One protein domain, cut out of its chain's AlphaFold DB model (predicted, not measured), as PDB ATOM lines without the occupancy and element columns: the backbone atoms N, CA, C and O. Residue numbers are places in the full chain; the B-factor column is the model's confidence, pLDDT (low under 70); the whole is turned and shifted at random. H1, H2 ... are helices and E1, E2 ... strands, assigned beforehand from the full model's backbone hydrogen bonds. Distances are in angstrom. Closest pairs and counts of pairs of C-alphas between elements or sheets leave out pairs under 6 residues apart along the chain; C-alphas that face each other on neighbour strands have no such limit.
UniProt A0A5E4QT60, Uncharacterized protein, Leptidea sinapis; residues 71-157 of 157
ATOM      1  N   CYS A  71     166.873 108.019 150.042       82.19
ATOM      2  CA  CYS A  71     167.277 109.415 150.028       82.19
ATOM      3  C   CYS A  71     166.767 110.080 151.310       82.19
ATOM      4  O   CYS A  71     165.579 110.019 151.629       82.19
ATOM      5  N   SER A  72     167.698 110.606 152.101       79.38
ATOM      6  CA  SER A  72     167.411 111.170 153.419       79.38
ATOM      7  C   SER A  72     167.116 112.665 153.359       79.38
ATOM      8  O   SER A  72     166.593 113.216 154.327       79.38
ATOM      9  N   GLY A  73     167.471 113.335 152.257       80.75
ATOM     10  CA  GLY A  73     167.207 114.749 152.067       80.75
ATOM     11  C   GLY A  73     165.735 115.027 151.779       80.75
ATOM     12  O   GLY A  73     165.028 114.262 151.120       80.75
ATOM     13  N   LYS A  74     165.256 116.164 152.285       86.00
ATOM     14  CA  LYS A  74     163.921 116.667 151.959       86.00
ATOM     15  C   LYS A  74     163.850 116.920 150.451       86.00
ATOM     16  O   LYS A  74     164.756 117.551 149.920       86.00
ATOM     17  N   HIS A  75     162.778 116.478 149.794       90.19
ATOM     18  CA  HIS A  75     162.597 116.613 148.341       90.19
ATOM     19  C   HIS A  75     163.687 115.921 147.503       90.19
ATOM     20  O   HIS A  75     163.920 116.306 146.358       90.19
ATOM     21  N   GLU A  76     164.363 114.909 148.060       90.56
ATOM     22  CA  GLU A  76     165.232 114.020 147.296       90.56
ATOM     23  C   GLU A  76     164.481 112.765 146.851       90.56
ATOM     24  O   GLU A  76     163.749 112.139 147.619       90.56
ATOM     25  N   VAL A  77     164.718 112.366 145.608       88.81
ATOM     26  CA  VAL A  77     164.226 111.127 145.013       88.81
ATOM     27  C   VAL A  77     165.400 110.339 144.456       88.81
ATOM     28  O   VAL A  77     166.405 110.903 144.019       88.81
ATOM     29  N   PHE A  78     165.283 109.017 144.500       84.25
ATOM     30  CA  PHE A  78     166.285 108.151 143.905       84.25
ATOM     31  C   PHE A  78     166.101 108.110 142.388       84.25
ATOM     32  O   PHE A  78     164.987 107.904 141.904       84.25
ATOM     33  N   ASP A  79     167.196 108.300 141.659       82.19
ATOM     34  CA  ASP A  79     167.254 108.153 140.212       82.19
ATOM     35  C   ASP A  79     168.382 107.168 139.867       82.19
ATOM     36  O   ASP A  79     169.540 107.356 140.258       82.19
ATOM     37  N   GLU A  80     168.023 106.094 139.161       78.25
ATOM     38  CA  GLU A  80     168.944 105.050 138.697       78.25
ATOM     39  C   GLU A  80     169.937 105.606 137.662       78.25
ATOM     40  O   GLU A  80     171.084 105.167 137.574       78.25
ATOM     41  N   CYS A  81     169.520 106.614 136.893       80.31
ATOM     42  CA  CYS A  81     170.296 107.178 135.800       80.31
ATOM     43  C   CYS A  81     170.084 108.700 135.688       80.31
ATOM     44  O   CYS A  81     169.529 109.195 134.698       80.31
ATOM     45  N   PRO A  82     170.559 109.464 136.688       83.12
ATOM     46  CA  PRO A  82     170.264 110.879 136.809       83.12
ATOM     47  C   PRO A  82     170.830 111.694 135.654       83.12
ATOM     48  O   PRO A  82     171.976 111.519 135.221       83.12
ATOM     49  N   GLN A  83     170.034 112.655 135.185       78.56
ATOM     50  CA  GLN A  83     170.500 113.649 134.228       78.56
ATOM     51  C   GLN A  83     171.537 114.557 134.899       78.56
ATOM     52  O   GLN A  83     171.252 115.270 135.856       78.56
ATOM     53  N   THR A  84     172.759 114.557 134.372       79.69
ATOM     54  CA  THR A  84     173.853 115.416 134.861       79.69
ATOM     55  C   THR A  84     173.882 116.783 134.177       79.69
ATOM     56  O   THR A  84     174.616 117.680 134.596       79.69
ATOM     57  N   CYS A  85     173.092 116.944 133.114       79.62
ATOM     58  CA  CYS A  85     173.016 118.147 132.306       79.62
ATOM     59  C   CYS A  85     171.547 118.458 131.963       79.62
ATOM     60  O   CYS A  85     170.860 117.581 131.437       79.62
ATOM     61  N   PRO A  86     171.085 119.704 132.172       80.44
ATOM     62  CA  PRO A  86     171.750 120.742 132.960       80.44
ATOM     63  C   PRO A  86     171.881 120.303 134.434       80.44
ATOM     64  O   PRO A  86     171.072 119.505 134.902       80.44
ATOM     65  N   PRO A  87     172.897 120.777 135.174       83.56
ATOM     66  CA  PRO A  87     173.067 120.397 136.575       83.56
ATOM     67  C   PRO A  87     171.858 120.842 137.409       83.56
ATOM     68  O   PRO A  87     171.319 121.922 137.192       83.56
ATOM     69  N   GLN A  88     171.441 120.047 138.391       87.25
ATOM     70  CA  GLN A  88     170.270 120.348 139.224       87.25
ATOM     71  C   GLN A  88     170.638 121.165 140.477       87.25
ATOM     72  O   GLN A  88     170.463 120.735 141.615       87.25
ATOM     73  N   ILE A  89     171.182 122.361 140.257       86.50
ATOM     74  CA  ILE A  89     171.607 123.319 141.291       86.50
ATOM     75  C   ILE A  89     170.919 124.667 141.065       86.50
ATOM     76  O   ILE A  89     170.617 125.000 139.925       86.50
ATOM     77  N   CYS A  90     170.696 125.480 142.101       83.06
ATOM     78  CA  CYS A  90     169.984 126.760 141.937       83.06
ATOM     79  C   CYS A  90     170.619 127.676 140.868       83.06
ATOM     80  O   CYS A  90     169.913 128.380 140.149       83.06
ATOM     81  N   SER A  91     171.951 127.646 140.718       77.69
ATOM     82  CA  SER A  91     172.669 128.456 139.724       77.69
ATOM     83  C   SER A  91     172.438 128.034 138.268       77.69
ATOM     84  O   SER A  91     172.765 128.771 137.334       77.69
ATOM     85  N   SER A  92     171.860 126.854 138.048       80.62
ATOM     86  CA  SER A  92     171.581 126.364 136.705       80.62
ATOM     87  C   SER A  92     170.293 126.926 136.119       80.62
ATOM     88  O   SER A  92     170.172 127.017 134.900       80.62
ATOM     89  N   ILE A  93     169.368 127.388 136.963       78.38
ATOM     90  CA  ILE A  93     168.044 127.863 136.542       78.38
ATOM     91  C   ILE A  93     168.157 129.058 135.581       78.38
ATOM     92  O   ILE A  93     167.419 129.149 134.602       78.38
ATOM     93  N   TRP A  94     169.104 129.965 135.826       69.44
ATOM     94  CA  TRP A  94     169.348 131.160 135.006       69.44
ATOM     95  C   TRP A  94     170.444 130.971 133.945       69.44
ATOM     96  O   TRP A  94     170.722 131.884 133.162       69.44
ATOM     97  N   SER A  95     171.068 129.795 133.889       75.06
ATOM     98  CA  SER A  95     172.186 129.515 132.992       75.06
ATOM     99  C   SER A  95     171.709 128.914 131.670       75.06
ATOM    100  O   SER A  95     170.923 127.970 131.628       75.06
ATOM    101  N   LYS A  96     172.224 129.434 130.551       73.56
ATOM    102  CA  LYS A  96     172.031 128.804 129.238       73.56
ATOM    103  C   LYS A  96     173.095 127.731 129.042       73.56
ATOM    104  O   LYS A  96     174.254 128.055 128.796       73.56
ATOM    105  N   TYR A  97     172.701 126.466 129.127       71.44
ATOM    106  CA  TYR A  97     173.590 125.346 128.827       71.44
ATOM    107  C   TYR A  97     173.560 125.001 127.341       71.44
ATOM    108  O   TYR A  97     172.537 125.156 126.668       71.44
ATOM    109  N   ALA A  98     174.694 124.524 126.827       76.00
ATOM    110  CA  ALA A  98     174.710 123.863 125.529       76.00
ATOM    111  C   ALA A  98     173.738 122.669 125.556       76.00
ATOM    112  O   ALA A  98     173.533 122.086 126.626       76.00
ATOM    113  N   PRO A  99     173.150 122.283 124.408       75.12
ATOM    114  CA  PRO A  99     172.312 121.097 124.334       75.12
ATOM    115  C   PRO A  99     173.055 119.904 124.929       75.12
ATOM    116  O   PRO A  99     174.159 119.568 124.492       75.12
ATOM    117  N   CYS A 100     172.458 119.295 125.948       72.81
ATOM    118  CA  CYS A 100     173.048 118.148 126.609       72.81
ATOM    119  C   CYS A 100     173.198 117.022 125.589       72.81
ATOM    120  O   CYS A 100     172.262 116.700 124.855       72.81
ATOM    121  N   ASN A 101     174.400 116.458 125.493       70.69
ATOM    122  CA  ASN A 101     174.646 115.355 124.581       70.69
ATOM    123  C   ASN A 101     174.051 114.088 125.216       70.69
ATOM    124  O   ASN A 101     174.534 113.681 126.271       70.69
ATOM    125  N   PRO A 102     173.051 113.429 124.607       59.66
ATOM    126  CA  PRO A 102     172.373 112.272 125.204       59.66
ATOM    127  C   PRO A 102     173.270 111.026 125.366       59.66
ATOM    128  O   PRO A 102     172.798 109.968 125.763       59.66
ATOM    129  N   LYS A 103     174.569 111.111 125.050       52.41
ATOM    130  CA  LYS A 103     175.515 109.986 125.019       52.41
ATOM    131  C   LYS A 103     176.267 109.733 126.330       52.41
ATOM    132  O   LYS A 103     177.389 109.230 126.289       52.41
ATOM    133  N   HIS A 104     175.685 110.020 127.486       54.59
ATOM    134  CA  HIS A 104     176.227 109.471 128.731       54.59
ATOM    135  C   HIS A 104     175.607 108.088 128.956       54.59
ATOM    136  O   HIS A 104     174.682 107.924 129.733       54.59
ATOM    137  N   ALA A 105     176.115 107.087 128.225       54.56
ATOM    138  CA  ALA A 105     175.741 105.676 128.401       54.56
ATOM    139  C   ALA A 105     176.185 105.103 129.764       54.56
ATOM    140  O   ALA A 105     175.828 103.983 130.108       54.56
ATOM    141  N   VAL A 106     176.982 105.866 130.518       63.59
ATOM    142  CA  VAL A 106     177.410 105.546 131.877       63.59
ATOM    143  C   VAL A 106     176.832 106.613 132.797       63.59
ATOM    144  O   VAL A 106     177.295 107.755 132.800       63.59
ATOM    145  N   CYS A 107     175.803 106.232 133.540       72.75
ATOM    146  CA  CYS A 107     175.222 107.012 134.620       72.75
ATOM    147  C   CYS A 107     175.482 106.306 135.951       72.75
ATOM    148  O   CYS A 107     175.691 105.093 136.001       72.75
ATOM    149  N   THR A 108     175.521 107.094 137.020       75.88
ATOM    150  CA  THR A 108     175.728 106.597 138.378       75.88
ATOM    151  C   THR A 108     174.430 106.812 139.146       75.88
ATOM    152  O   THR A 108     174.030 107.974 139.268       75.88
ATOM    153  N   PRO A 109     173.797 105.750 139.672       75.50
ATOM    154  CA  PRO A 109     172.611 105.892 140.508       75.50
ATOM    155  C   PRO A 109     172.881 106.827 141.690       75.50
ATOM    156  O   PRO A 109     173.927 106.723 142.338       75.50
ATOM    157  N   SER A 110     171.975 107.766 141.968       83.38
ATOM    158  CA  SER A 110     172.134 108.706 143.086       83.38
ATOM    159  C   SER A 110     170.816 109.360 143.507       83.38
ATOM    160  O   SER A 110     169.812 109.277 142.804       83.38
ATOM    161  N   CYS A 111     170.832 110.044 144.653       86.81
ATOM    162  CA  CYS A 111     169.738 110.918 145.067       86.81
ATOM    163  C   CYS A 111     169.822 112.275 144.363       86.81
ATOM    164  O   CYS A 111     170.807 113.021 144.487       86.81
ATOM    165  N   VAL A 112     168.754 112.593 143.642       90.00
ATOM    166  CA  VAL A 112     168.540 113.863 142.949       90.00
ATOM    167  C   VAL A 112     167.375 114.604 143.581       90.00
ATOM    168  O   VAL A 112     166.582 114.014 144.310       90.00
ATOM    169  N   CYS A 113     167.264 115.904 143.331       91.94
ATOM    170  CA  CYS A 113     166.086 116.627 143.784       91.94
ATOM    171  C   CYS A 113     164.875 116.223 142.938       91.94
ATOM    172  O   CYS A 113     164.996 115.956 141.742       91.94
ATOM    173  N   GLU A 114     163.692 116.193 143.535       92.06
ATOM    174  CA  GLU A 114     162.459 115.977 142.786       92.06
ATOM    175  C   GLU A 114     162.220 117.105 141.762       92.06
ATOM    176  O   GLU A 114     162.798 118.195 141.840       92.06
ATOM    177  N   ASN A 115     161.372 116.855 140.763       89.06
ATOM    178  CA  ASN A 115     161.096 117.842 139.720       89.06
ATOM    179  C   ASN A 115     160.588 119.168 140.314       89.06
ATOM    180  O   ASN A 115     159.619 119.191 141.067       89.06
ATOM    181  N   GLY A 116     161.223 120.279 139.930       87.56
ATOM    182  CA  GLY A 116     160.930 121.614 140.468       87.56
ATOM    183  C   GLY A 116     161.775 122.011 141.684       87.56
ATOM    184  O   GLY A 116     161.662 123.154 142.140       87.56
ATOM    185  N   TYR A 117     162.645 121.116 142.160       91.19
ATOM    186  CA  TYR A 117     163.605 121.365 143.230       91.19
ATOM    187  C   TYR A 117     165.043 121.306 142.716       91.19
ATOM    188  O   TYR A 117     165.364 120.596 141.761       91.19
ATOM    189  N   TYR A 118     165.913 122.080 143.358       89.06
ATOM    190  CA  TYR A 118     167.309 122.259 142.977       89.06
ATOM    191  C   TYR A 118     168.188 122.328 144.220       89.06
ATOM    192  O   TYR A 118     167.775 122.866 145.247       89.06
ATOM    193  N   LYS A 119     169.414 121.802 144.129       87.50
ATOM    194  CA  LYS A 119     170.365 121.871 145.241       87.50
ATOM    195  C   LYS A 119     170.806 123.317 145.466       87.50
ATOM    196  O   LYS A 119     171.260 123.993 144.537       87.50
ATOM    197  N   ASN A 120     170.670 123.779 146.703       80.25
ATOM    198  CA  ASN A 120     171.243 125.035 147.171       80.25
ATOM    199  C   ASN A 120     172.751 124.865 147.482       80.25
ATOM    200  O   ASN A 120     173.332 123.800 147.261       80.25
ATOM    201  N   LEU A 121     173.395 125.915 148.004       77.12
ATOM    202  CA  LEU A 121     174.818 125.881 148.384       77.12
ATOM    203  C   LEU A 121     175.124 124.909 149.539       77.12
ATOM    204  O   LEU A 121     176.251 124.431 149.650       77.12
ATOM    205  N   ASN A 122     174.108 124.552 150.328       74.25
ATOM    206  CA  ASN A 122     174.193 123.592 151.429       74.25
ATOM    207  C   ASN A 122     173.953 122.140 150.975       74.25
ATOM    208  O   ASN A 122     173.928 121.236 151.805       74.25
ATOM    209  N   ASN A 123     173.817 121.897 149.665       80.00
ATOM    210  CA  ASN A 123     173.439 120.612 149.065       80.00
ATOM    211  C   ASN A 123     172.032 120.116 149.439       80.00
ATOM    212  O   ASN A 123     171.746 118.931 149.293       80.00
ATOM    213  N   GLU A 124     171.136 121.007 149.861       86.94
ATOM    214  CA  GLU A 124     169.740 120.678 150.158       86.94
ATOM    215  C   GLU A 124     168.842 121.010 148.963       86.94
ATOM    216  O   GLU A 124     169.007 122.047 148.313       86.94
ATOM    217  N   CYS A 125     167.861 120.152 148.684       89.88
ATOM    218  CA  CYS A 125     166.876 120.396 147.637       89.88
ATOM    219  C   CYS A 125     165.857 121.449 148.086       89.88
ATOM    220  O   CYS A 125     165.054 121.225 148.994       89.88
ATOM    221  N   THR A 126     165.876 122.599 147.416       87.38
ATOM    222  CA  THR A 126     164.953 123.715 147.650       87.38
ATOM    223  C   THR A 126     164.131 124.017 146.404       87.38
ATOM    224  O   THR A 126     164.493 123.610 145.298       87.38
ATOM    225  N   SER A 127     162.988 124.679 146.571       88.38
ATOM    226  CA  SER A 127     162.066 124.930 145.465       88.38
ATOM    227  C   SER A 127     162.664 125.907 144.447       88.38
ATOM    228  O   SER A 127     163.489 126.760 144.779       88.38
ATOM    229  N   THR A 128     162.211 125.829 143.194       84.38
ATOM    230  CA  THR A 128     162.585 126.802 142.150       84.38
ATOM    231  C   THR A 128     162.308 128.240 142.597       84.38
ATOM    232  O   THR A 128     163.121 129.128 142.355       84.38
ATOM    233  N   GLU A 129     161.177 128.476 143.268       80.94
ATOM    234  CA  GLU A 129     160.810 129.798 143.782       80.94
ATOM    235  C   GLU A 129     161.835 130.297 144.806       80.94
ATOM    236  O   GLU A 129     162.265 131.445 144.737       80.94
ATOM    237  N   ASP A 130     162.277 129.425 145.711       77.38
ATOM    238  CA  ASP A 130     163.257 129.774 146.740       77.38
ATOM    239  C   ASP A 130     164.657 129.993 146.158       77.38
ATOM    240  O   ASP A 130     165.342 130.923 146.573       77.38
ATOM    241  N   CYS A 131     165.050 129.238 145.128       77.00
ATOM    242  CA  CYS A 131     166.265 129.533 144.365       77.00
ATOM    243  C   CYS A 131     166.197 130.904 143.666       77.00
ATOM    244  O   CYS A 131     167.191 131.627 143.623       77.00
ATOM    245  N   LEU A 132     165.040 131.262 143.095       72.19
ATOM    246  CA  LEU A 132     164.840 132.517 142.358       72.19
ATOM    247  C   LEU A 132     164.728 133.748 143.265       72.19
ATOM    248  O   LEU A 132     164.825 134.865 142.763       72.19
ATOM    249  N   LYS A 133     164.543 133.570 144.576       68.69
ATOM    250  CA  LYS A 133     164.539 134.668 145.554       68.69
ATOM    251  C   LYS A 133     165.937 135.219 145.850       68.69
ATOM    252  O   LYS A 133     166.023 136.339 146.339       68.69
ATOM    253  N   CYS A 134     167.012 134.489 145.541       57.81
ATOM    254  CA  CYS A 134     168.387 134.967 145.714       57.81
ATOM    255  C   CYS A 134     168.884 135.634 144.421       57.81
ATOM    256  O   CYS A 134     169.529 134.999 143.585       57.81
ATOM    257  N   THR A 135     168.542 136.912 144.234       52.62
ATOM    258  CA  THR A 135     168.831 137.667 142.994       52.62
ATOM    259  C   THR A 135     170.006 138.635 143.120       52.62
ATOM    260  O   THR A 135     170.533 139.093 142.104       52.62
ATOM    261  N   GLY A 136     170.436 138.936 144.346       46.91
ATOM    262  CA  GLY A 136     171.509 139.877 144.640       46.91
ATOM    263  C   GLY A 136     172.788 139.213 145.171       46.91
ATOM    264  O   GLY A 136     172.735 138.190 145.858       46.91
ATOM    265  N   PRO A 137     173.971 139.800 144.910       45.06
ATOM    266  CA  PRO A 137     175.175 139.434 145.645       45.06
ATOM    267  C   PRO A 137     174.974 139.744 147.142       45.06
ATOM    268  O   PRO A 137     174.664 140.882 147.488       45.06
ATOM    269  N   HIS A 138     175.219 138.761 148.016       47.03
ATOM    270  CA  HIS A 138     175.111 138.855 149.487       47.03
ATOM    271  C   HIS A 138     173.681 138.916 150.071       47.03
ATOM    272  O   HIS A 138     173.505 139.410 151.184       47.03
ATOM    273  N   GLU A 139     172.656 138.414 149.373       48.56
ATOM    274  CA  GLU A 139     171.308 138.285 149.953       48.56
ATOM    275  C   GLU A 139     171.210 137.068 150.893       48.56
ATOM    276  O   GLU A 139     171.412 135.923 150.490       48.56
ATOM    277  N   TYR A 140     170.904 137.342 152.164       50.72
ATOM    278  CA  TYR A 140     170.709 136.380 153.248       50.72
ATOM    279  C   TYR A 140     169.215 136.305 153.602       50.72
ATOM    280  O   TYR A 140     168.580 137.328 153.853       50.72
ATOM    281  N   TYR A 141     168.638 135.104 153.670       46.75
ATOM    282  CA  TYR A 141     167.395 134.902 154.424       46.75
ATOM    283  C   TYR A 141     167.743 134.559 155.875       46.75
ATOM    284  O   TYR A 141     168.845 134.087 156.161       46.75
ATOM    285  N   SER A 142     166.810 134.798 156.801       45.97
ATOM    286  CA  SER A 142     166.914 134.334 158.189       45.97
ATOM    287  C   SER A 142     167.393 132.877 158.233       45.97
ATOM    288  O   SER A 142     166.890 132.045 157.483       45.97
ATOM    289  N   CYS A 143     168.393 132.612 159.077       45.50
ATOM    290  CA  CYS A 143     169.158 131.367 159.143       45.50
ATOM    291  C   CYS A 143     168.272 130.113 158.974       45.50
ATOM    292  O   CYS A 143     167.467 129.813 159.856       45.50
ATOM    293  N   GLY A 144     168.439 129.391 157.855       49.31
ATOM    294  CA  GLY A 144     167.926 128.023 157.692       49.31
ATOM    295  C   GLY A 144     167.032 127.709 156.485       49.31
ATOM    296  O   GLY A 144     166.016 127.051 156.686       49.31
ATOM    297  N   GLY A 145     167.381 128.067 155.238       54.69
ATOM    298  CA  GLY A 145     166.688 127.353 154.147       54.69
ATOM    299  C   GLY A 145     166.897 127.711 152.680       54.69
ATOM    300  O   GLY A 145     166.378 126.975 151.843       54.69
ATOM    301  N   ALA A 146     167.609 128.780 152.308       51.28
ATOM    302  CA  ALA A 146     167.666 129.154 150.883       51.28
ATOM    303  C   ALA A 146     169.051 129.550 150.355       51.28
ATOM    304  O   ALA A 146     169.405 129.110 149.265       51.28
ATOM    305  N   CYS A 147     169.856 130.300 151.115       53.53
ATOM    306  CA  CYS A 147     171.172 130.786 150.689       53.53
ATOM    307  C   CYS A 147     172.077 130.948 151.919       53.53
ATOM    308  O   CYS A 147     171.692 131.683 152.827       53.53
ATOM    309  N   ASP A 148     173.246 130.294 151.991       50.06
ATOM    310  CA  ASP A 148     174.255 130.670 152.996       50.06
ATOM    311  C   ASP A 148     175.712 130.429 152.571       50.06
ATOM    312  O   ASP A 148     176.027 129.406 151.963       50.06
ATOM    313  N   ASN A 149     176.564 131.399 152.948       46.25
ATOM    314  CA  ASN A 149     177.863 131.163 153.583       46.25
ATOM    315  C   ASN A 149     178.106 132.285 154.631       46.25
ATOM    316  O   ASN A 149     178.674 133.325 154.310       46.25
ATOM    317  N   GLU A 150     177.695 132.046 155.884       49.25
ATOM    318  CA  GLU A 150     178.033 132.791 157.128       49.25
ATOM    319  C   GLU A 150     177.019 133.818 157.684       49.25
ATOM    320  O   GLU A 150     176.983 134.993 157.324       49.25
ATOM    321  N   CYS A 151     176.278 133.391 158.714       53.53
ATOM    322  CA  CYS A 151     175.426 134.238 159.561       53.53
ATOM    323  C   CYS A 151     176.172 134.820 160.793       53.53
ATOM    324  O   CYS A 151     175.573 135.503 161.622       53.53
ATOM    325  N   TYR A 152     177.470 134.529 160.959       45.34
ATOM    326  CA  TYR A 152     178.161 134.621 162.257       45.34
ATOM    327  C   TYR A 152     178.610 136.038 162.685       45.34
ATOM    328  O   TYR A 152     179.020 136.221 163.826       45.34
ATOM    329  N   ASN A 153     178.505 137.066 161.831       46.31
ATOM    330  CA  ASN A 153     179.009 138.419 162.149       46.31
ATOM    331  C   ASN A 153     177.937 139.486 162.444       46.31
ATOM    332  O   ASN A 153     178.269 140.667 162.557       46.31
ATOM    333  N   LEU A 154     176.666 139.115 162.619       42.91
ATOM    334  CA  LEU A 154     175.659 140.055 163.118       42.91
ATOM    335  C   LEU A 154     175.659 140.038 164.650       42.91
ATOM    336  O   LEU A 154     174.916 139.294 165.284       42.91
ATOM    337  N   ASN A 155     176.506 140.882 165.242       40.97
ATOM    338  CA  ASN A 155     176.341 141.312 166.628       40.97
ATOM    339  C   ASN A 155     174.954 141.952 166.770       40.97
ATOM    340  O   ASN A 155     174.739 143.088 166.346       40.97
ATOM    341  N   ILE A 156     174.013 141.205 167.341       40.88
ATOM    342  CA  ILE A 156     172.739 141.749 167.798       40.88
ATOM    343  C   ILE A 156     173.063 142.533 169.076       40.88
ATOM    344  O   ILE A 156     173.387 141.933 170.101       40.88
ATOM    345  N   PHE A 157     173.082 143.863 168.956       39.28
ATOM    346  CA  PHE A 157     173.140 144.796 170.085       39.28
ATOM    347  C   PHE A 157     171.858 144.739 170.918       39.28
ATOM    348  O   PHE A 157     170.775 144.537 170.318       39.28
TER     349      PHE A 157
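Overview. This is residues 71 to 157 of the 157 residues of an uncharacterized protein of Leptidea sinapis (UniProt A0A5E4QT60). This loose, elongated model has little regular structure: two small strand hairpins, E1 with E2 and E3 with E4, and the short helix H1 after E4. A wide loop, residues 80 to 109, joins E1 to E2, and residues 152 to 157 stick out as a tail. The printed part has 87 residues, of which only 19 are in named elements, four strands and then one helix, class mixed; both two-strand sheets are antiparallel. The radius of gyration of the C-alphas is 15.4 A, the spans 57 by 30 by 19 A.

Arrangement. Look first at E1, residues 76 to 79, and E2, residues 110 to 113, an antiparallel hairpin with N 77 and O 112 within hydrogen-bond range at 2.8 A. Next find E3, residues 117 to 119, and E4, residues 125 to 127, an antiparallel hairpin with N 118 and O 126 within range at 2.8 A. The closest C-alphas of E2 and E4, those of Cys 113 and Cys 125, are 5.4 A apart. H1, residues 128 to 132, has its O i to N i+4 pair within range and is apart from E1 and E2.

Along the chain. Find C-alpha 76 at (165.232, 114.020, 147.296), where E1 begins and runs 9.4 A; E2 runs 10.0 A. H1 ends at C-alpha 132, (164.840, 132.517, 142.358).

Size, cuts and confidence. The farthest C-alphas, those of Ala 105 and Phe 157, are 57.2 A apart. The printed part has no cut, and the link E1 to E2 is long. Confidence is under 70 at residues 94, 102 to 106 and 133 to 157.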